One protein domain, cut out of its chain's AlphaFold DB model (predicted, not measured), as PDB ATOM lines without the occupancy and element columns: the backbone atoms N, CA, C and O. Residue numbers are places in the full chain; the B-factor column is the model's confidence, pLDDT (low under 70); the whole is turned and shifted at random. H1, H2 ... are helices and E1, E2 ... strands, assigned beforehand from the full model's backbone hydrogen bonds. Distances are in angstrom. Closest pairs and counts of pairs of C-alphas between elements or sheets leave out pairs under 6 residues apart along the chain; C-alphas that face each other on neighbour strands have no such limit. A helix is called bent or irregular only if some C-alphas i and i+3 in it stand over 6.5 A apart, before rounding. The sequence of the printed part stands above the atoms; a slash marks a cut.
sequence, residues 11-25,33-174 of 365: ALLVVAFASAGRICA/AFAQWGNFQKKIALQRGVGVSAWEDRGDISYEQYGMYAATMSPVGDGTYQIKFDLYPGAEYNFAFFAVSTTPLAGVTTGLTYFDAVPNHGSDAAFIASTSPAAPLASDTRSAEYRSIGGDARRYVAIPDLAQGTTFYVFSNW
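This is residues 11 to 25 and 33 to 174 of the 365 residues of an uncharacterized protein of Elusimicrobia bacterium HGW-Elusimicrobia-1 (UniProt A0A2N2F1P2). Two strongly twisted sheets lie partly face to face as a sandwich: E3, E1, E9 and E6 make one, E2, E4, E5, E7 and E8 the other, their strands crossed at 37 degrees. Two short helices sit beside both sheets, H1 by E2 and E3, H2 by E6 and the end of E8, and the link of residues 101 to 112 reaches far out at one end of the longest axis. The printed part has 157 residues, with named elements in the order E1 E2 H1 E3 E4 E5 E6 H2 E7 E8 E9; the class is mostly strand, though under half of the residues, 70, are in named elements. The first sheet is mixed, in the order E3, E1, E9, E6; the other is branched at E4, with antiparallel pairs. The whole is compact, with a radius of gyration of the C-alphas of 14.9 A and spans of 46 by 32 by 30 A.

E1, residues 11 to 17, is parallel to E9, residues 167 to 173, with N 15 and O 170 within hydrogen-bond range at 2.8 A. E1 is antiparallel to the edge strand E3, residues 81 to 87 (N 12 and O 85, 2.8 A). The other edge strand, E6, residues 128 to 130, is antiparallel to E9, with N 169 and O 130 2.7 A apart. In the branched sheet, E2, residues 41 to 48, lies on one side of E4, residues 92 to 100, with N 43 and O 98 2.8 A apart. On the other side are E5, residues 113 to 115, in a hairpin with E4 (N 99 and O 114, 2.9 A), and E8, residues 152 to 158 (N 93 and O 157, 2.8 A). E7, residues 144 to 149, forms a hairpin with E8, N 149 and O 152 being 2.9 A apart. The facing parts of the sheets are 9.6 A centre to centre. H1, residues 60 to 66, is on the branched sheet, only just at the sheet's level with a height of 3.8 A, and only grazes the other; its closest C-alphas to E2 are those of Asp 60 and Gln 47, 5.3 A. H2, residues 138 to 143, only grazes both sheets; its closest C-alphas to E6 are those of Thr 141 and Ile 128, 5.7 A. Every O i to N i+4 pair in H1 is within hydrogen-bond range; H2 has 0 of 2, and 0 of 3 O i to N i+3 pairs.

E1 begins at C-alpha 11 (-6.906, -23.471, -1.476) and is 18.8 A long. E2 is 23.5 A, E3 19.2 A and E4, the longest strand, 27.3 A. H2 is irregular, with C-alphas 140 and 143 7.6 A apart. E8 is 17.8 A and E9 19.4 A, ending at C-alpha 173 (2.630, -20.935, 15.349).

The two C-alphas farthest apart, those of Ala 106 and Ala 163, are 47.6 A apart. Residues 26 to 32 are not printed; C-alphas 25 and 33 are 17.8 A apart across the cut. The links E2 to H1, H1 to E3, E4 to E5 and E5 to E6 are long. Mean pLDDT of the printed part is 76.2; 53 residues are under 70, among them 11 to 25 and 122 to 143.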
ATOM      1  N   ALA A  11      -6.810 -22.902  -2.818       36.78
ATOM      2  CA  ALA A  11      -6.906 -23.471  -1.476       36.78
ATOM      3  C   ALA A  11      -5.832 -22.919  -0.523       36.78
ATOM      4  O   ALA A  11      -4.652 -22.988  -0.851       36.78
ATOM      5  N   LEU A  12      -6.214 -22.464   0.670       47.28
ATOM      6  CA  LEU A  12      -5.308 -22.169   1.784       47.28
ATOM      7  C   LEU A  12      -5.337 -23.315   2.792       47.28
ATOM      8  O   LEU A  12      -6.341 -23.468   3.485       47.28
ATOM      9  N   LEU A  13      -4.254 -24.090   2.903       53.19
ATOM     10  CA  LEU A  13      -4.086 -25.028   4.016       53.19
ATOM     11  C   LEU A  13      -3.323 -24.321   5.131       53.19
ATOM     12  O   LEU A  13      -2.118 -24.095   5.017       53.19
ATOM     13  N   VAL A  14      -4.027 -23.981   6.203       52.91
ATOM     14  CA  VAL A  14      -3.383 -23.462   7.406       52.91
ATOM     15  C   VAL A  14      -2.951 -24.649   8.242       52.91
ATOM     16  O   VAL A  14      -3.808 -25.363   8.754       52.91
ATOM     17  N   VAL A  15      -1.645 -24.846   8.378       50.56
ATOM     18  CA  VAL A  15      -1.049 -25.807   9.301       50.56
ATOM     19  C   VAL A  15      -0.494 -25.024  10.484       50.56
ATOM     20  O   VAL A  15       0.392 -24.182  10.330       50.56
ATOM     21  N   ALA A  16      -1.052 -25.259  11.665       45.94
ATOM     22  CA  ALA A  16      -0.574 -24.640  12.890       45.94
ATOM     23  C   ALA A  16       0.469 -25.538  13.576       45.94
ATOM     24  O   ALA A  16       0.198 -26.711  13.842       45.94
ATOM     25  N   PHE A  17       1.638 -24.971  13.870       46.12
ATOM     26  CA  PHE A  17       2.764 -25.578  14.566       46.12
ATOM     27  C   PHE A  17       2.894 -25.082  15.990       46.12
ATOM     28  O   PHE A  17       2.339 -24.078  16.430       46.12
ATOM     29  N   ALA A  18       3.732 -25.835  16.667       41.53
ATOM     30  CA  ALA A  18       4.131 -25.695  18.028       41.53
ATOM     31  C   ALA A  18       5.629 -25.356  18.072       41.53
ATOM     32  O   ALA A  18       6.425 -26.240  18.359       41.53
ATOM     33  N   SER A  19       6.043 -24.143  17.689       39.72
ATOM     34  CA  SER A  19       7.427 -23.685  17.930       39.72
ATOM     35  C   SER A  19       7.559 -22.165  17.907       39.72
ATOM     36  O   SER A  19       6.975 -21.495  17.048       39.72
ATOM     37  N   ALA A  20       8.353 -21.616  18.828       36.75
ATOM     38  CA  ALA A  20       8.768 -20.221  18.809       36.75
ATOM     39  C   ALA A  20      10.049 -20.041  17.971       36.75
ATOM     40  O   ALA A  20      11.170 -20.324  18.394       36.75
ATOM     41  N   GLY A  21       9.890 -19.491  16.766       37.69
ATOM     42  CA  GLY A  21      10.999 -18.971  15.965       37.69
ATOM     43  C   GLY A  21      11.523 -19.923  14.887       37.69
ATOM     44  O   GLY A  21      12.046 -20.991  15.167       37.69
ATOM     45  N   ARG A  22      11.458 -19.435  13.639       35.19
ATOM     46  CA  ARG A  22      11.939 -20.067  12.396       35.19
ATOM     47  C   ARG A  22      11.282 -21.425  12.131       35.19
ATOM     48  O   ARG A  22      11.768 -22.466  12.549       35.19
ATOM     49  N   ILE A  23      10.208 -21.408  11.341       32.44
ATOM     50  CA  ILE A  23       9.685 -22.611  10.684       32.44
ATOM     51  C   ILE A  23      10.788 -23.122   9.747       32.44
ATOM     52  O   ILE A  23      10.950 -22.655   8.620       32.44
ATOM     53  N   CYS A  24      11.616 -24.035  10.250       28.22
ATOM     54  CA  CYS A  24      12.502 -24.823   9.421       28.22
ATOM     55  C   CYS A  24      11.613 -25.738   8.585       28.22
ATOM     56  O   CYS A  24      10.806 -26.506   9.102       28.22
ATOM     57  N   ALA A  25      11.745 -25.607   7.272       27.45
ATOM     58  CA  ALA A  25      11.166 -26.466   6.255       27.45
ATOM     59  C   ALA A  25      11.745 -27.886   6.320       27.45
ATOM     60  O   ALA A  25      12.396 -28.347   5.392       27.45
ATOM     61  N   ALA A  33       4.669 -30.067  21.141       48.72
ATOM     62  CA  ALA A  33       3.885 -29.459  22.221       48.72
ATOM     63  C   ALA A  33       3.856 -30.357  23.462       48.72
ATOM     64  O   ALA A  33       3.724 -31.578  23.354       48.72
ATOM     65  N   PHE A  34       3.897 -29.765  24.660       56.47
ATOM     66  CA  PHE A  34       3.570 -30.494  25.885       56.47
ATOM     67  C   PHE A  34       2.184 -31.153  25.740       56.47
ATOM     68  O   PHE A  34       1.243 -30.516  25.263       56.47
ATOM     69  N   ALA A  35       2.037 -32.416  26.161       61.12
ATOM     70  CA  ALA A  35       0.849 -33.239  25.884       61.12
ATOM     71  C   ALA A  35      -0.492 -32.578  26.268       61.12
ATOM     72  O   ALA A  35      -1.525 -32.862  25.673       61.12
ATOM     73  N   GLN A  36      -0.481 -31.676  27.253       68.31
ATOM     74  CA  GLN A  36      -1.662 -30.932  27.696       68.31
ATOM     75  C   GLN A  36      -2.131 -29.889  26.670       68.31
ATOM     76  O   GLN A  36      -3.332 -29.774  26.431       68.31
ATOM     77  N   TRP A  37      -1.210 -29.167  26.027       73.94
ATOM     78  CA  TRP A  37      -1.541 -28.162  25.014       73.94
ATOM     79  C   TRP A  37      -2.091 -28.785  23.724       73.94
ATOM     80  O   TRP A  37      -3.013 -28.241  23.105       73.94
ATOM     81  N   GLY A  38      -1.557 -29.953  23.355       68.88
ATOM     82  CA  GLY A  38      -1.993 -30.738  22.198       68.88
ATOM     83  C   GLY A  38      -3.399 -31.333  22.320       68.88
ATOM     84  O   GLY A  38      -3.894 -31.893  21.354       68.88
ATOM     85  N   ASN A  39      -4.068 -31.215  23.474       76.62
ATOM     86  CA  ASN A  39      -5.443 -31.700  23.662       76.62
ATOM     87  C   ASN A  39      -6.508 -30.606  23.498       76.62
ATOM     88  O   ASN A  39      -7.705 -30.888  23.550       76.62
ATOM     89  N   PHE A  40      -6.103 -29.350  23.315       84.81
ATOM     90  CA  PHE A  40      -7.048 -28.261  23.095       84.81
ATOM     91  C   PHE A  40      -7.667 -28.369  21.703       84.81
ATOM     92  O   PHE A  40      -6.968 -28.568  20.710       84.81
ATOM     93  N   GLN A  41      -8.969 -28.117  21.613       88.69
ATOM     94  CA  GLN A  41      -9.596 -27.866  20.325       88.69
ATOM     95  C   GLN A  41      -9.043 -26.557  19.761       88.69
ATOM     96  O   GLN A  41      -9.094 -25.527  20.437       88.69
ATOM     97  N   LYS A  42      -8.530 -26.592  18.529       87.38
ATOM     98  CA  LYS A  42      -8.065 -25.403  17.809       87.38
ATOM     99  C   LYS A  42      -9.129 -24.952  16.822       87.38
ATOM    100  O   LYS A  42      -9.728 -25.775  16.128       87.38
ATOM    101  N   LYS A  43      -9.370 -23.648  16.766       91.81
ATOM    102  CA  LYS A  43     -10.292 -23.019  15.823       91.81
ATOM    103  C   LYS A  43      -9.596 -21.853  15.132       91.81
ATOM    104  O   LYS A  43      -8.662 -21.269  15.682       91.81
ATOM    105  N   ILE A  44     -10.090 -21.482  13.961       93.06
ATOM    106  CA  ILE A  44      -9.624 -20.319  13.210       93.06
ATOM    107  C   ILE A  44     -10.811 -19.538  12.645       93.06
ATOM    108  O   ILE A  44     -11.749 -20.110  12.084       93.06
ATOM    109  N   ALA A  45     -10.753 -18.218  12.767       95.12
ATOM    110  CA  ALA A  45     -11.618 -17.327  12.007       95.12
ATOM    111  C   ALA A  45     -10.818 -16.714  10.864       95.12
ATOM    112  O   ALA A  45      -9.764 -16.125  11.111       95.12
ATOM    113  N   LEU A  46     -11.311 -16.856   9.636       94.25
ATOM    114  CA  LEU A  46     -10.729 -16.271   8.439       94.25
ATOM    115  C   LEU A  46     -11.701 -15.242   7.868       94.25
ATOM    116  O   LEU A  46     -12.848 -15.565   7.558       94.25
ATOM    117  N   GLN A  47     -11.217 -14.010   7.745       95.38
ATOM    118  CA  GLN A  47     -11.973 -12.865   7.267       95.38
ATOM    119  C   GLN A  47     -11.328 -12.313   5.996       95.38
ATOM    120  O   GLN A  47     -10.116 -12.088   5.949       95.38
ATOM    121  N   ARG A  48     -12.134 -12.056   4.964       92.50
ATOM    122  CA  ARG A  48     -11.666 -11.392   3.748       92.50
ATOM    123  C   ARG A  48     -11.424  -9.901   3.987       92.50
ATOM    124  O   ARG A  48     -12.257  -9.194   4.555       92.50
ATOM    125  N   GLY A  49     -10.304  -9.415   3.457       92.75
ATOM    126  CA  GLY A  49      -9.884  -8.020   3.469       92.75
ATOM    127  C   GLY A  49      -9.364  -7.533   4.821       92.75
ATOM    128  O   GLY A  49      -9.207  -8.292   5.776       92.75
ATOM    129  N   VAL A  50      -9.103  -6.227   4.887       92.62
ATOM    130  CA  VAL A  50      -8.557  -5.528   6.069       92.62
ATOM    131  C   VAL A  50      -9.504  -4.462   6.625       92.62
ATOM    132  O   VAL A  50      -9.128  -3.674   7.487       92.62
ATOM    133  N   GLY A  51     -10.745  -4.415   6.134       93.19
ATOM    134  CA  GLY A  51     -11.760  -3.484   6.636       93.19
ATOM    135  C   GLY A  51     -12.328  -3.889   7.998       93.19
ATOM    136  O   GLY A  51     -12.852  -3.043   8.716       93.19
ATOM    137  N   VAL A  52     -12.231  -5.177   8.354       94.31
ATOM    138  CA  VAL A  52     -12.780  -5.735   9.590       94.31
ATOM    139  C   VAL A  52     -11.889  -6.870  10.107       94.31
ATOM    140  O   VAL A  52     -11.440  -7.712   9.331       94.31
ATOM    141  N   SER A  53     -11.652  -6.908  11.417       95.19
ATOM    142  CA  SER A  53     -10.854  -7.939  12.089       95.19
ATOM    143  C   SER A  53     -11.621  -9.258  12.218       95.19
ATOM    144  O   SER A  53     -12.786  -9.253  12.616       95.19
ATOM    145  N   ALA A  54     -10.955 -10.385  11.970       95.31
ATOM    146  CA  ALA A  54     -11.475 -11.724  12.249       95.31
ATOM    147  C   ALA A  54     -11.646 -11.943  13.761       95.31
ATOM    148  O   ALA A  54     -10.781 -11.550  14.531       95.31
ATOM    149  N   TRP A  55     -12.716 -12.578  14.210       95.25
ATOM    150  CA  TRP A  55     -13.022 -12.853  15.612       95.25
ATOM    151  C   TRP A  55     -13.717 -14.206  15.751       95.25
ATOM    152  O   TRP A  55     -14.131 -14.803  14.761       95.25
ATOM    153  N   GLU A  56     -13.888 -14.688  16.982       94.56
ATOM    154  CA  GLU A  56     -14.612 -15.941  17.213       94.56
ATOM    155  C   GLU A  56     -16.037 -15.913  16.626       94.56
ATOM    156  O   GLU A  56     -16.533 -16.927  16.135       94.56
ATOM    157  N   ASP A  57     -16.661 -14.738  16.637       95.12
ATOM    158  CA  ASP A  57     -17.981 -14.428  16.098       95.12
ATOM    159  C   ASP A  57     -17.923 -13.730  14.725       95.12
ATOM    160  O   ASP A  57     -18.945 -13.252  14.229       95.12
ATOM    161  N   ARG A  58     -16.739 -13.652  14.098       94.19
ATOM    162  CA  ARG A  58     -16.549 -12.960  12.820       94.19
ATOM    163  C   ARG A  58     -15.485 -13.600  11.927       94.19
ATOM    164  O   ARG A  58     -14.291 -13.473  12.161       94.19
ATOM    165  N   GLY A  59     -15.916 -14.204  10.834       91.81
ATOM    166  CA  GLY A  59     -15.037 -14.791   9.826       91.81
ATOM    167  C   GLY A  59     -15.877 -15.242   8.648       91.81
ATOM    168  O   GLY A  59     -16.439 -16.333   8.683       91.81
ATOM    169  N   ASP A  60     -16.040 -14.369   7.659       93.25
ATOM    170  CA  ASP A  60     -16.925 -14.598   6.515       93.25
ATOM    171  C   ASP A  60     -16.557 -15.854   5.718       93.25
ATOM    172  O   ASP A  60     -17.437 -16.670   5.458       93.25
ATOM    173  N   ILE A  61     -15.272 -16.065   5.417       92.12
ATOM    174  CA  ILE A  61     -14.805 -17.252   4.687       92.12
ATOM    175  C   ILE A  61     -15.005 -18.522   5.516       92.12
ATOM    176  O   ILE A  61     -15.512 -19.525   5.011       92.12
ATOM    177  N   SER A  62     -14.656 -18.478   6.806       89.12
ATOM    178  CA  SER A  62     -14.895 -19.607   7.711       89.12
ATOM    179  C   SER A  62     -16.378 -19.964   7.790       89.12
ATOM    180  O   SER A  62     -16.735 -21.141   7.728       89.12
ATOM    181  N   TYR A  63     -17.247 -18.960   7.885       93.75
ATOM    182  CA  TYR A  63     -18.683 -19.168   7.984       93.75
ATOM    183  C   TYR A  63     -19.284 -19.696   6.681       93.75
ATOM    184  O   TYR A  63     -20.051 -20.654   6.720       93.75
ATOM    185  N   GLU A  64     -18.920 -19.118   5.537       92.69
ATOM    186  CA  GLU A  64     -19.410 -19.542   4.223       92.69
ATOM    187  C   GLU A  64     -19.100 -21.018   3.956       92.69
ATOM    188  O   GLU A  64     -19.963 -21.760   3.489       92.69
ATOM    189  N   GLN A  65     -17.891 -21.462   4.299       88.00
ATOM    190  CA  GLN A  65     -17.434 -22.807   3.964       88.00
ATOM    191  C   GLN A  65     -17.755 -23.859   5.038       88.00
ATOM    192  O   GLN A  65     -17.961 -25.028   4.711       88.00
ATOM    193  N   TYR A  66     -17.797 -23.468   6.314       89.38
ATOM    194  CA  TYR A  66     -17.920 -24.403   7.441       89.38
ATOM    195  C   TYR A  66     -19.112 -24.128   8.367       89.38
ATOM    196  O   TYR A  66     -19.299 -24.847   9.348       89.38
ATOM    197  N   GLY A  67     -19.922 -23.102   8.095       93.25
ATOM    198  CA  GLY A  67     -21.093 -22.740   8.902       93.25
ATOM    199  C   GLY A  67     -20.760 -22.181  10.291       93.25
ATOM    200  O   GLY A  67     -21.645 -22.065  11.138       93.25
ATOM    201  N   MET A  68     -19.491 -21.850  10.549       93.00
ATOM    202  CA  MET A  68     -18.996 -21.359  11.836       93.00
ATOM    203  C   MET A  68     -18.021 -20.203  11.617       93.00
ATOM    204  O   MET A  68     -17.094 -20.324  10.821       93.00
ATOM    205  N   TYR A  69     -18.180 -19.104  12.358       94.69
ATOM    206  CA  TYR A  69     -17.283 -17.947  12.234       94.69
ATOM    207  C   TYR A  69     -15.839 -18.267  12.639       94.69
ATOM    208  O   TYR A  69     -14.910 -17.934  11.909       94.69
ATOM    209  N   ALA A  70     -15.648 -18.985  13.747       94.50
ATOM    210  CA  ALA A  70     -14.398 -19.675  14.046       94.50
ATOM    211  C   ALA A  70     -14.564 -21.180  13.804       94.50
ATOM    212  O   ALA A  70     -15.143 -21.894  14.628       94.50
ATOM    213  N   ALA A  71     -14.051 -21.645  12.668       92.31
ATOM    214  CA  ALA A  71     -14.128 -23.028  12.224       92.31
ATOM    215  C   ALA A  71     -13.126 -23.914  12.975       92.31
ATOM    216  O   ALA A  71     -11.988 -23.514  13.224       92.31
ATOM    217  N   THR A  72     -13.549 -25.126  13.331       91.12
ATOM    218  CA  THR A  72     -12.719 -26.108  14.040       91.12
ATOM    219  C   THR A  72     -11.676 -26.718  13.107       91.12
ATOM    220  O   THR A  72     -12.009 -27.218  12.034       91.12
ATOM    221  N   MET A  73     -10.418 -26.725  13.539       85.62
ATOM    222  CA  MET A  73      -9.313 -27.359  12.823       85.62
ATOM    223  C   MET A  73      -9.241 -28.853  13.151       85.62
ATOM    224  O   MET A  73      -9.560 -29.277  14.263       85.62
ATOM    225  N   SER A  74      -8.790 -29.658  12.190       80.19
ATOM    226  CA  SER A  74      -8.602 -31.100  12.372       80.19
ATOM    227  C   SER A  74      -7.174 -31.420  12.815       80.19
ATOM    228  O   SER A  74      -6.239 -30.858  12.243       80.19
ATOM    229  N   PRO A  75      -6.973 -32.313  13.800       73.12
ATOM    230  CA  PRO A  75      -5.638 -32.777  14.158       73.12
ATOM    231  C   PRO A  75      -5.037 -33.613  13.020       73.12
ATOM    232  O   PRO A  75      -5.746 -34.385  12.373       73.12
ATOM    233  N   VAL A  76      -3.730 -33.476  12.796       68.06
ATOM    234  CA  VAL A  76      -2.988 -34.257  11.785       68.06
ATOM    235  C   VAL A  76      -2.432 -35.561  12.373       68.06
ATOM    236  O   VAL A  76      -2.345 -36.566  11.674       68.06
ATOM    237  N   GLY A  77      -2.120 -35.573  13.674       60.88
ATOM    238  CA  GLY A  77      -1.601 -36.742  14.405       60.88
ATOM    239  C   GLY A  77      -0.145 -36.615  14.866       60.88
ATOM    240  O   GLY A  77       0.316 -37.432  15.656       60.88
ATOM    241  N   ASP A  78       0.555 -35.566  14.443       58.94
ATOM    242  CA  ASP A  78       1.935 -35.220  14.824       58.94
ATOM    243  C   ASP A  78       2.014 -34.048  15.828       58.94
ATOM    244  O   ASP A  78       3.090 -33.545  16.141       58.94
ATOM    245  N   GLY A  79       0.863 -33.616  16.353       59.69
ATOM    246  CA  GLY A  79       0.731 -32.435  17.211       59.69
ATOM    247  C   GLY A  79       0.357 -31.154  16.459       59.69
ATOM    248  O   GLY A  79       0.093 -30.140  17.105       59.69
ATOM    249  N   THR A  80       0.276 -31.196  15.125       68.00
ATOM    250  CA  THR A  80      -0.208 -30.082  14.303       68.00
ATOM    251  C   THR A  80      -1.707 -30.177  14.019       68.00
ATOM    252  O   THR A  80      -2.348 -31.229  14.154       68.00
ATOM    253  N   TYR A  81      -2.275 -29.039  13.620       73.88
ATOM    254  CA  TYR A  81      -3.677 -28.905  13.238       73.88
ATOM    255  C   TYR A  81      -3.787 -28.272  11.867       73.88
ATOM    256  O   TYR A  81      -3.035 -27.351  11.552       73.88
ATOM    257  N   GLN A  82      -4.775 -28.716  11.093       78.38
ATOM    258  CA  GLN A  82      -4.995 -28.220   9.746       78.38
ATOM    259  C   GLN A  82      -6.453 -27.890   9.430       78.38
ATOM    260  O   GLN A  82      -7.388 -28.470   9.988       78.38
ATOM    261  N   ILE A  83      -6.639 -26.973   8.484       82.56
ATOM    262  CA  ILE A  83      -7.928 -26.639   7.870       82.56
ATOM    263  C   ILE A  83      -7.698 -25.991   6.503       82.56
ATOM    264  O   ILE A  83      -6.681 -25.328   6.298       82.56
ATOM    265  N   LYS A  84      -8.628 -26.207   5.566       84.19
ATOM    266  CA  LYS A  84      -8.488 -25.815   4.160       84.19
ATOM    267  C   LYS A  84      -9.561 -24.807   3.753       84.19
ATOM    268  O   LYS A  84     -10.727 -25.166   3.732       84.19
ATOM    269  N   PHE A  85      -9.188 -23.611   3.322       82.12
ATOM    270  CA  PHE A  85     -10.150 -22.623   2.819       82.12
ATOM    271  C   PHE A  85     -10.089 -22.457   1.310       82.12
ATOM    272  O   PHE A  85      -8.996 -22.454   0.757       82.12
ATOM    273  N   ASP A  86     -11.230 -22.251   0.663       81.94
ATOM    274  CA  ASP A  86     -11.294 -21.812  -0.731       81.94
ATOM    275  C   ASP A  86     -11.248 -20.270  -0.795       81.94
ATOM    276  O   ASP A  86     -12.098 -19.571  -0.248       81.94
ATOM    277  N   LEU A  87     -10.221 -19.728  -1.447       79.94
ATOM    278  CA  LEU A  87      -9.847 -18.309  -1.502       79.94
ATOM    279  C   LEU A  87      -9.806 -17.772  -2.931       79.94
ATOM    280  O   LEU A  87      -9.912 -18.522  -3.892       79.94
ATOM    281  N   TYR A  88      -9.576 -16.470  -3.088       77.19
ATOM    282  CA  TYR A  88      -9.449 -15.811  -4.386       77.19
ATOM    283  C   TYR A  88      -8.003 -15.342  -4.630       77.19
ATOM    284  O   TYR A  88      -7.431 -14.713  -3.736       77.19
ATOM    285  N   PRO A  89      -7.417 -15.589  -5.822       73.38
ATOM    286  CA  PRO A  89      -6.138 -14.989  -6.207       73.38
ATOM    287  C   PRO A  89      -6.163 -13.460  -6.081       73.38
ATOM    288  O   PRO A  89      -7.184 -12.831  -6.375       73.38
ATOM    289  N   GLY A  90      -5.055 -12.872  -5.628       76.06
ATOM    290  CA  GLY A  90      -4.901 -11.421  -5.477       76.06
ATOM    291  C   GLY A  90      -5.707 -10.799  -4.328       76.06
ATOM    292  O   GLY A  90      -5.695  -9.579  -4.162       76.06
ATOM    293  N   ALA A  91      -6.439 -11.596  -3.543       85.19
ATOM    294  CA  ALA A  91      -7.202 -11.100  -2.404       85.19
ATOM    295  C   ALA A  91      -6.378 -11.115  -1.110       85.19
ATOM    296  O   ALA A  91      -5.496 -11.946  -0.897       85.19
ATOM    297  N   GLU A  92      -6.721 -10.195  -0.216       89.94
ATOM    298  CA  GLU A  92      -6.149 -10.101   1.122       89.94
ATOM    299  C   GLU A  92      -7.087 -10.723   2.151       89.94
ATOM    300  O   GLU A  92      -8.314 -10.668   2.004       89.94
ATOM    301  N   TYR A  93      -6.510 -11.263   3.219       91.56
ATOM    302  CA  TYR A  93      -7.232 -11.884   4.318       91.56
ATOM    303  C   TYR A  93      -6.562 -11.573   5.647       91.56
ATOM    304  O   TYR A  93      -5.358 -11.323   5.727       91.56
ATOM    305  N   ASN A  94      -7.352 -11.645   6.710       93.38
ATOM    306  CA  ASN A  94      -6.836 -11.661   8.063       93.38
ATOM    307  C   ASN A  94      -7.465 -12.783   8.878       93.38
ATOM    308  O   ASN A  94      -8.593 -13.201   8.613       93.38
ATOM    309  N   PHE A  95      -6.723 -13.283   9.859       92.44
ATOM    310  CA  PHE A  95      -7.178 -14.394  10.682       92.44
ATOM    311  C   PHE A  95      -6.661 -14.332  12.116       92.44
ATOM    312  O   PHE A  95      -5.684 -13.649  12.438       92.44
ATOM    313  N   ALA A  96      -7.355 -15.070  12.978       91.56
ATOM    314  CA  ALA A  96      -6.997 -15.290  14.370       91.56
ATOM    315  C   ALA A  96      -7.253 -16.754  14.747       91.56
ATOM    316  O   ALA A  96      -8.224 -17.360  14.280       91.56
ATOM    317  N   PHE A  97      -6.381 -17.304  15.593       91.38
ATOM    318  CA  PHE A  97      -6.573 -18.624  16.178       91.38
ATOM    319  C   PHE A  97      -7.242 -18.531  17.546       91.38
ATOM    320  O   PHE A  97      -7.107 -17.547  18.279       91.38
ATOM    321  N   PHE A  98      -7.953 -19.601  17.880       92.88
ATOM    322  CA  PHE A  98      -8.664 -19.765  19.134       92.88
ATOM    323  C   PHE A  98      -8.457 -21.179  19.671       92.88
ATOM    324  O   PHE A  98      -8.300 -22.130  18.903       92.88
ATOM    325  N   ALA A  99      -8.451 -21.317  20.993       91.12
ATOM    326  CA  ALA A  99      -8.208 -22.584  21.659       91.12
ATOM    327  C   ALA A  99      -9.200 -22.782  22.799       91.12
ATOM    328  O   ALA A  99      -9.420 -21.881  23.607       91.12
ATOM    329  N   VAL A 100      -9.774 -23.980  22.872       93.00
ATOM    330  CA  VAL A 100     -10.737 -24.358  23.909       93.00
ATOM    331  C   VAL A 100     -10.274 -25.654  24.555       93.00
ATOM    332  O   VAL A 100     -10.060 -26.655  23.867       93.00
ATOM    333  N   SER A 101     -10.138 -25.655  25.883       91.94
ATOM    334  CA  SER A 101      -9.978 -26.905  26.628       91.94
ATOM    335  C   SER A 101     -11.351 -27.499  26.903       91.94
ATOM    336  O   SER A 101     -12.182 -26.866  27.557       91.94
ATOM    337  N   THR A 102     -11.595 -28.716  26.432       89.00
ATOM    338  CA  THR A 102     -12.828 -29.470  26.718       89.00
ATOM    339  C   THR A 102     -12.711 -30.315  27.986       89.00
ATOM    340  O   THR A 102     -13.715 -30.802  28.501       89.00
ATOM    341  N   THR A 103     -11.501 -30.445  28.530       88.69
ATOM    342  CA  THR A 103     -11.213 -31.162  29.774       88.69
ATOM    343  C   THR A 103     -10.683 -30.213  30.852       88.69
ATOM    344  O   THR A 103      -9.979 -29.254  30.523       88.69
ATOM    345  N   PRO A 104     -10.960 -30.467  32.144       90.62
ATOM    346  CA  PRO A 104     -10.353 -29.712  33.238       90.62
ATOM    347  C   PRO A 104      -8.822 -29.755  33.207       90.62
ATOM    348  O   PRO A 104      -8.228 -30.829  33.140       90.62
ATOM    349  N   LEU A 105      -8.192 -28.581  33.290       88.69
ATOM    350  CA  LEU A 105      -6.741 -28.421  33.348       88.69
ATOM    351  C   LEU A 105      -6.380 -27.306  34.343       88.69
ATOM    352  O   LEU A 105      -7.072 -26.293  34.433       88.69
ATOM    353  N   ALA A 106      -5.304 -27.492  35.110       88.44
ATOM    354  CA  ALA A 106      -4.873 -26.520  36.111       88.44
ATOM    355  C   ALA A 106      -4.579 -25.150  35.474       88.44
ATOM    356  O   ALA A 106      -3.897 -25.063  34.458       88.44
ATOM    357  N   GLY A 107      -5.099 -24.079  36.078       87.31
ATOM    358  CA  GLY A 107      -4.934 -22.712  35.570       87.31
ATOM    359  C   GLY A 107      -5.788 -22.367  34.341       87.31
ATOM    360  O   GLY A 107      -5.737 -21.222  33.891       87.31
ATOM    361  N   VAL A 108      -6.593 -23.307  33.832       92.25
ATOM    362  CA  VAL A 108      -7.414 -23.150  32.625       92.25
ATOM    363  C   VAL A 108      -8.897 -23.275  32.962       92.25
ATOM    364  O   VAL A 108      -9.327 -24.183  33.669       92.25
ATOM    365  N   THR A 109      -9.703 -22.364  32.426       94.94
ATOM    366  CA  THR A 109     -11.161 -22.419  32.517       94.94
ATOM    367  C   THR A 109     -11.698 -23.309  31.399       94.94
ATOM    368  O   THR A 109     -11.661 -22.935  30.228       94.94
ATOM    369  N   THR A 110     -12.194 -24.497  31.750       94.75
ATOM    370  CA  THR A 110     -12.801 -25.437  30.792       94.75
ATOM    371  C   THR A 110     -13.951 -24.783  30.028       94.75
ATOM    372  O   THR A 110     -14.794 -24.118  30.625       94.75
ATOM    373  N   GLY A 111     -13.997 -24.988  28.712       94.69
ATOM    374  CA  GLY A 111     -15.028 -24.440  27.828       94.69
ATOM    375  C   GLY A 111     -14.862 -22.958  27.477       94.69
ATOM    376  O   GLY A 111     -15.607 -22.462  26.639       94.69
ATOM    377  N   LEU A 112     -13.892 -22.251  28.068       95.62
ATOM    378  CA  LEU A 112     -13.577 -20.881  27.676       95.62
ATOM    379  C   LEU A 112     -12.740 -20.870  26.392       95.62
ATOM    380  O   LEU A 112     -11.744 -21.590  26.290       95.62
ATOM    381  N   THR A 113     -13.109 -20.007  25.447       95.06
ATOM    382  CA  THR A 113     -12.290 -19.730  24.265       95.06
ATOM    383  C   THR A 113     -11.174 -18.749  24.598       95.06
ATOM    384  O   THR A 113     -11.429 -17.592  24.927       95.06
ATOM    385  N   TYR A 114      -9.936 -19.213  24.476       93.88
ATOM    386  CA  TYR A 114      -8.731 -18.400  24.586       93.88
ATOM    387  C   TYR A 114      -8.265 -17.929  23.219       93.88
ATOM    388  O   TYR A 114      -8.391 -18.648  22.224       93.88
ATOM    389  N   PHE A 115      -7.743 -16.710  23.184       91.31
ATOM    390  CA  PHE A 115      -7.343 -16.030  21.964       91.31
ATOM    391  C   PHE A 115      -5.834 -16.128  21.812       91.31
ATOM    392  O   PHE A 115      -5.081 -16.126  22.785       91.31
ATOM    393  N   ASP A 116      -5.397 -16.215  20.573       84.56
ATOM    394  CA  ASP A 116      -3.987 -16.283  20.247       84.56
ATOM    395  C   ASP A 116      -3.257 -14.966  20.524       84.56
ATOM    396  O   ASP A 116      -3.580 -13.960  19.910       84.56
ATOM    397  N   ALA A 117      -2.251 -14.970  21.396       85.69
ATOM    398  CA  ALA A 117      -1.592 -13.791  21.957       85.69
ATOM    399  C   ALA A 117      -0.647 -13.024  20.996       85.69
ATOM    400  O   ALA A 117       0.428 -12.578  21.397       85.69
ATOM    401  N   VAL A 118      -1.041 -12.834  19.736       82.88
ATOM    402  CA  VAL A 118      -0.233 -12.153  18.712       82.88
ATOM    403  C   VAL A 118       0.009 -10.664  18.995       82.88
ATOM    404  O   VAL A 118      -0.853  -9.987  19.574       82.88
ATOM    405  N   PRO A 119       1.152 -10.110  18.547       83.31
ATOM    406  CA  PRO A 119       1.391  -8.673  18.566       83.31
ATOM    407  C   PRO A 119       0.618  -7.963  17.442       83.31
ATOM    408  O   PRO A 119       0.174  -8.575  16.473       83.31
ATOM    409  N   ASN A 120       0.468  -6.641  17.544       84.25
ATOM    410  CA  ASN A 120      -0.197  -5.824  16.519       84.25
ATOM    411  C   ASN A 120       0.733  -5.360  15.377       84.25
ATOM    412  O   ASN A 120       0.254  -4.736  14.433       84.25
ATOM    413  N   HIS A 121       2.038  -5.607  15.480       79.19
ATOM    414  CA  HIS A 121       3.062  -5.393  14.452       79.19
ATOM    415  C   HIS A 121       4.317  -6.207  14.813       79.19
ATOM    416  O   HIS A 121       4.483  -6.604  15.966       79.19
ATOM    417  N   GLY A 122       5.219  -6.437  13.860       67.88
ATOM    418  CA  GLY A 122       6.499  -7.095  14.125       67.88
ATOM    419  C   GLY A 122       7.320  -7.315  12.858       67.88
ATOM    420  O   GLY A 122       6.777  -7.305  11.762       67.88
ATOM    421  N   SER A 123       8.634  -7.497  13.016       54.47
ATOM    422  CA  SER A 123       9.546  -7.912  11.933       54.47
ATOM    423  C   SER A 123       9.618  -9.434  11.755       54.47
ATOM    424  O   SER A 123      10.324  -9.932  10.884       54.47
ATOM    425  N   ASP A 124       8.942 -10.165  12.637       58.97
ATOM    426  CA  ASP A 124       8.638 -11.583  12.516       58.97
ATOM    427  C   ASP A 124       7.651 -11.780  11.349       58.97
ATOM    428  O   ASP A 124       6.697 -11.012  11.220       58.97
ATOM    429  N   ALA A 125       7.872 -12.799  10.514       56.91
ATOM    430  CA  ALA A 125       7.039 -13.108   9.347       56.91
ATOM    431  C   ALA A 125       5.577 -13.494   9.677       56.91
ATOM    432  O   ALA A 125       4.801 -13.773   8.772       56.91
ATOM    433  N   ALA A 126       5.182 -13.533  10.951       58.69
ATOM    434  CA  ALA A 126       3.935 -14.030  11.530       58.69
ATOM    435  C   ALA A 126       3.625 -15.514  11.278       58.69
ATOM    436  O   ALA A 126       2.937 -16.144  12.090       58.69
ATOM    437  N   PHE A 127       4.075 -16.042  10.140       63.22
ATOM    438  CA  PHE A 127       3.961 -17.404   9.637       63.22
ATOM    439  C   PHE A 127       4.784 -17.538   8.337       63.22
ATOM    440  O   PHE A 127       5.181 -16.544   7.731       63.22
ATOM    441  N   ILE A 128       5.043 -18.765   7.880       62.56
ATOM    442  CA  ILE A 128       5.619 -18.993   6.545       62.56
ATOM    443  C   ILE A 128       4.518 -19.366   5.572       62.56
ATOM    444  O   ILE A 128       3.618 -20.131   5.912       62.56
ATOM    445  N   ALA A 129       4.610 -18.853   4.349       63.81
ATOM    446  CA  ALA A 129       3.725 -19.229   3.270       63.81
ATOM    447  C   ALA A 129       4.494 -19.881   2.112       63.81
ATOM    448  O   ALA A 129       5.658 -19.561   1.884       63.81
ATOM    449  N   SER A 130       3.878 -20.846   1.429       63.41
ATOM    450  CA  SER A 130       4.525 -21.612   0.357       63.41
ATOM    451  C   SER A 130       3.505 -22.253  -0.572       63.41
ATOM    452  O   SER A 130       2.481 -22.753  -0.121       63.41
ATOM    453  N   THR A 131       3.793 -22.340  -1.867       63.56
ATOM    454  CA  THR A 131       3.027 -23.194  -2.799       63.56
ATOM    455  C   THR A 131       3.532 -24.644  -2.824       63.56
ATOM    456  O   THR A 131       2.880 -25.519  -3.392       63.56
ATOM    457  N   SER A 132       4.676 -24.921  -2.187       61.78
ATOM    458  CA  SER A 132       5.239 -26.262  -2.010       61.78
ATOM    459  C   SER A 132       4.970 -26.795  -0.596       61.78
ATOM    460  O   SER A 132       5.353 -26.132   0.375       61.78
ATOM    461  N   PRO A 133       4.404 -28.008  -0.447       56.12
ATOM    462  CA  PRO A 133       4.208 -28.641   0.860       56.12
ATOM    463  C   PRO A 133       5.509 -29.145   1.502       56.12
ATOM    464  O   PRO A 133       5.526 -29.408   2.699       56.12
ATOM    465  N   ALA A 134       6.580 -29.318   0.722       51.34
ATOM    466  CA  ALA A 134       7.804 -29.990   1.165       51.34
ATOM    467  C   ALA A 134       8.969 -29.033   1.463       51.34
ATOM    468  O   ALA A 134       9.942 -29.441   2.088       51.34
ATOM    469  N   ALA A 135       8.898 -27.783   0.996       52.75
ATOM    470  CA  ALA A 135      10.001 -26.830   1.113       52.75
ATOM    471  C   ALA A 135       9.505 -25.380   1.273       52.75
ATOM    472  O   ALA A 135       9.642 -24.590   0.337       52.75
ATOM    473  N   PRO A 136       8.900 -25.012   2.420       53.12
ATOM    474  CA  PRO A 136       8.582 -23.616   2.698       53.12
ATOM    475  C   PRO A 136       9.843 -22.738   2.682       53.12
ATOM    476  O   PRO A 136      10.719 -22.868   3.533       53.12
ATOM    477  N   LEU A 137       9.961 -21.835   1.709       48.22
ATOM    478  CA  LEU A 137      11.094 -20.912   1.635       48.22
ATOM    479  C   LEU A 137      10.772 -19.631   2.410       48.22
ATOM    480  O   LEU A 137       9.819 -18.923   2.094       48.22
ATOM    481  N   ALA A 138      11.619 -19.280   3.381       48.00
ATOM    482  CA  ALA A 138      11.481 -18.061   4.187       48.00
ATOM    483  C   ALA A 138      11.516 -16.749   3.366       48.00
ATOM    484  O   ALA A 138      11.181 -15.692   3.885       48.00
ATOM    485  N   SER A 139      11.913 -16.788   2.089       45.56
ATOM    486  CA  SER A 139      11.943 -15.620   1.199       45.56
ATOM    487  C   SER A 139      10.586 -15.250   0.582       45.56
ATOM    488  O   SER A 139      10.482 -14.172  -0.006       45.56
ATOM    489  N   ASP A 140       9.571 -16.117   0.694       50.31
ATOM    490  CA  ASP A 140       8.233 -15.921   0.099       50.31
ATOM    491  C   ASP A 140       7.217 -15.300   1.087       50.31
ATOM    492  O   ASP A 140       6.042 -15.115   0.788       50.31
ATOM    493  N   THR A 141       7.671 -14.915   2.285       53.97
ATOM    494  CA  THR A 141       6.830 -14.380   3.371       53.97
ATOM    495  C   THR A 141       6.414 -12.920   3.189       53.97
ATOM    496  O   THR A 141       5.861 -12.328   4.109       53.97
ATOM    497  N   ARG A 142       6.660 -12.292   2.029       56.59
ATOM    498  CA  ARG A 142       6.394 -10.849   1.828       56.59
ATOM    499  C   ARG A 142       4.918 -10.465   1.948       56.59
ATOM    500  O   ARG A 142       4.612  -9.279   2.013       56.59
ATOM    501  N   SER A 143       4.021 -11.445   1.949       67.94
ATOM    502  CA  SER A 143       2.591 -11.250   2.149       67.94
ATOM    503  C   SER A 143       2.099 -11.604   3.554       67.94
ATOM    504  O   SER A 143       0.912 -11.427   3.803       67.94
ATOM    505  N   ALA A 144       2.971 -12.087   4.444       76.50
ATOM    506  CA  ALA A 144       2.650 -12.561   5.786       76.50
ATOM    507  C   ALA A 144       3.209 -11.609   6.850       76.50
ATOM    508  O   ALA A 144       4.414 -11.371   6.909       76.50
ATOM    509  N   GLU A 145       2.337 -11.055   7.690       79.31
ATOM    510  CA  GLU A 145       2.767 -10.190   8.790       79.31
ATOM    511  C   GLU A 145       1.734 -10.102   9.915       79.31
ATOM    512  O   GLU A 145       0.546 -10.412   9.755       79.31
ATOM    513  N   TYR A 146       2.202  -9.632  11.070       85.50
ATOM    514  CA  TYR A 146       1.332  -9.119  12.115       85.50
ATOM    515  C   TYR A 146       0.977  -7.671  11.799       85.50
ATOM    516  O   TYR A 146       1.861  -6.847  11.559       85.50
ATOM    517  N   ARG A 147      -0.312  -7.340  11.838       87.88
ATOM    518  CA  ARG A 147      -0.798  -5.983  11.570       87.88
ATOM    519  C   ARG A 147      -1.974  -5.638  12.475       87.88
ATOM    520  O   ARG A 147      -2.753  -6.506  12.869       87.88
ATOM    521  N   SER A 148      -2.133  -4.348  12.767       92.62
ATOM    522  CA  SER A 148      -3.352  -3.815  13.365       92.62
ATOM    523  C   SER A 148      -4.450  -3.675  12.310       92.62
ATOM    524  O   SER A 148      -4.300  -2.938  11.337       92.62
ATOM    525  N   ILE A 149      -5.566  -4.367  12.511       92.94
ATOM    526  CA  ILE A 149      -6.768  -4.287  11.675       92.94
ATOM    527  C   ILE A 149      -7.913  -3.897  12.600       92.94
ATOM    528  O   ILE A 149      -8.142  -4.566  13.600       92.94
ATOM    529  N   GLY A 150      -8.580  -2.770  12.333       89.50
ATOM    530  CA  GLY A 150      -9.653  -2.270  13.204       89.50
ATOM    531  C   GLY A 150      -9.226  -1.956  14.649       89.50
ATOM    532  O   GLY A 150     -10.079  -1.917  15.526       89.50
ATOM    533  N   GLY A 151      -7.927  -1.752  14.910       90.31
ATOM    534  CA  GLY A 151      -7.363  -1.604  16.262       90.31
ATOM    535  C   GLY A 151      -6.932  -2.922  16.919       90.31
ATOM    536  O   GLY A 151      -6.257  -2.907  17.950       90.31
ATOM    537  N   ASP A 152      -7.227  -4.059  16.290       93.00
ATOM    538  CA  ASP A 152      -6.933  -5.389  16.812       93.00
ATOM    539  C   ASP A 152      -5.668  -5.987  16.199       93.00
ATOM    540  O   ASP A 152      -5.394  -5.814  15.014       93.00
ATOM    541  N   ALA A 153      -4.914  -6.744  16.994       91.69
ATOM    542  CA  ALA A 153      -3.770  -7.507  16.508       91.69
ATOM    543  C   ALA A 153      -4.225  -8.699  15.658       91.69
ATOM    544  O   ALA A 153      -4.985  -9.545  16.132       91.69
ATOM    545  N   ARG A 154      -3.780  -8.786  14.405       92.00
ATOM    546  CA  ARG A 154      -4.155  -9.868  13.486       92.00
ATOM    547  C   ARG A 154      -2.961 -10.404  12.726       92.00
ATOM    548  O   ARG A 154      -1.994  -9.686  12.485       92.00
ATOM    549  N   ARG A 155      -3.088 -11.658  12.292       89.62
ATOM    550  CA  ARG A 155      -2.300 -12.167  11.174       89.62
ATOM    551  C   ARG A 155      -2.948 -11.712   9.888       89.62
ATOM    552  O   ARG A 155      -4.162 -11.839   9.729       89.62
ATOM    553  N   TYR A 156      -2.132 -11.189   8.995       88.81
ATOM    554  CA  TYR A 156      -2.529 -10.747   7.675       88.81
ATOM    555  C   TYR A 156      -1.811 -11.595   6.633       88.81
ATOM    556  O   TYR A 156      -0.620 -11.863   6.782       88.81
ATOM    557  N   VAL A 157      -2.545 -11.995   5.591       85.12
ATOM    558  CA  VAL A 157      -2.005 -12.680   4.419       85.12
ATOM    559  C   VAL A 157      -2.555 -12.066   3.132       85.12
ATOM    560  O   VAL A 157      -3.771 -11.961   2.962       85.12
ATOM    561  N   ALA A 158      -1.676 -11.702   2.200       84.75
ATOM    562  CA  ALA A 158      -2.059 -11.448   0.810       84.75
ATOM    563  C   ALA A 158      -1.832 -12.704  -0.039       84.75
ATOM    564  O   ALA A 158      -0.737 -13.273  -0.046       84.75
ATOM    565  N   ILE A 159      -2.861 -13.140  -0.764       78.62
ATOM    566  CA  ILE A 159      -2.739 -14.266  -1.688       78.62
ATOM    567  C   ILE A 159      -2.189 -13.731  -3.011       78.62
ATOM    568  O   ILE A 159      -2.826 -12.859  -3.607       78.62
ATOM    569  N   PRO A 160      -1.030 -14.216  -3.490       75.06
ATOM    570  CA  PRO A 160      -0.496 -13.777  -4.771       75.06
ATOM    571  C   PRO A 160      -1.410 -14.201  -5.930       75.06
ATOM    572  O   PRO A 160      -2.342 -14.998  -5.771       75.06
ATOM    573  N   ASP A 161      -1.135 -13.679  -7.121       75.31
ATOM    574  CA  ASP A 161      -1.786 -14.155  -8.340       75.31
ATOM    575  C   ASP A 161      -1.313 -15.586  -8.635       75.31
ATOM    576  O   ASP A 161      -0.215 -15.817  -9.141       75.31
ATOM    577  N   LEU A 162      -2.143 -16.562  -8.266       71.12
ATOM    578  CA  LEU A 162      -1.865 -17.989  -8.400       71.12
ATOM    579  C   LEU A 162      -2.757 -18.629  -9.461       71.12
ATOM    580  O   LEU A 162      -3.919 -18.257  -9.642       71.12
ATOM    581  N   ALA A 163      -2.218 -19.645 -10.138       69.38
ATOM    582  CA  ALA A 163      -2.990 -20.460 -11.064       69.38
ATOM    583  C   ALA A 163      -4.116 -21.207 -10.329       69.38
ATOM    584  O   ALA A 163      -3.967 -21.624  -9.175       69.38
ATOM    585  N   GLN A 164      -5.233 -21.421 -11.021       65.44
ATOM    586  CA  GLN A 164      -6.360 -22.192 -10.497       65.44
ATOM    587  C   GLN A 164      -5.912 -23.579 -10.010       65.44
ATOM    588  O   GLN A 164      -5.107 -24.244 -10.659       65.44
ATOM    589  N   GLY A 165      -6.465 -24.032  -8.881       64.44
ATOM    590  CA  GLY A 165      -6.161 -25.348  -8.311       64.44
ATOM    591  C   GLY A 165      -4.843 -25.406  -7.533       64.44
ATOM    592  O   GLY A 165      -4.536 -26.441  -6.944       64.44
ATOM    593  N   THR A 166      -4.090 -24.303  -7.477       65.81
ATOM    594  CA  THR A 166      -2.908 -24.197  -6.616       65.81
ATOM    595  C   THR A 166      -3.329 -24.264  -5.150       65.81
ATOM    596  O   THR A 166      -4.325 -23.660  -4.745       65.81
ATOM    597  N   THR A 167      -2.557 -24.996  -4.347       68.56
ATOM    598  CA  THR A 167      -2.658 -24.940  -2.886       68.56
ATOM    599  C   THR A 167      -1.557 -24.039  -2.351       68.56
ATOM    600  O   THR A 167      -0.386 -24.211  -2.679       68.56
ATOM    601  N   PHE A 168      -1.953 -23.074  -1.537       71.31
ATOM    602  CA  PHE A 168      -1.083 -22.192  -0.787       71.31
ATOM    603  C   PHE A 168      -1.077 -22.664   0.667       71.31
ATOM    604  O   PHE A 168      -2.110 -22.729   1.330       71.31
ATOM    605  N   TYR A 169       0.083 -23.067   1.155       72.50
ATOM    606  CA  TYR A 169       0.287 -23.543   2.512       72.50
ATOM    607  C   TYR A 169       0.682 -22.367   3.389       72.50
ATOM    608  O   TYR A 169       1.592 -21.622   3.038       72.50
ATOM    609  N   VAL A 170       0.014 -22.220   4.530       73.69
ATOM    610  CA  VAL A 170       0.394 -21.280   5.583       73.69
ATOM    611  C   VAL A 170       0.745 -22.070   6.825       73.69
ATOM    612  O   VAL A 170      -0.092 -22.759   7.396       73.69
ATOM    613  N   PHE A 171       1.989 -21.939   7.249       70.69
ATOM    614  CA  PHE A 171       2.547 -22.601   8.409       70.69
ATOM    615  C   PHE A 171       2.665 -21.569   9.531       70.69
ATOM    616  O   PHE A 171       3.467 -20.651   9.423       70.69
ATOM    617  N   SER A 172       1.838 -21.656  10.574       72.19
ATOM    618  CA  SER A 172       1.764 -20.643  11.647       72.19
ATOM    619  C   SER A 172       2.023 -21.254  13.009       72.19
ATOM    620  O   SER A 172       1.554 -22.349  13.254       72.19
ATOM    621  N   ASN A 173       2.658 -20.552  13.936       69.75
ATOM    622  CA  ASN A 173       2.630 -20.935  15.349       69.75
ATOM    623  C   ASN A 173       1.505 -20.209  16.113       69.75
ATOM    624  O   ASN A 173       0.831 -19.324  15.569       69.75
ATOM    625  N   TRP A 174       1.277 -20.603  17.367       73.12
ATOM    626  CA  TRP A 174       0.406 -19.881  18.300       73.12
ATOM    627  C   TRP A 174       1.212 -18.777  18.986       73.12
ATOM    628  O   TRP A 174       1.974 -19.056  19.905       73.12
TER     629      TRP A 174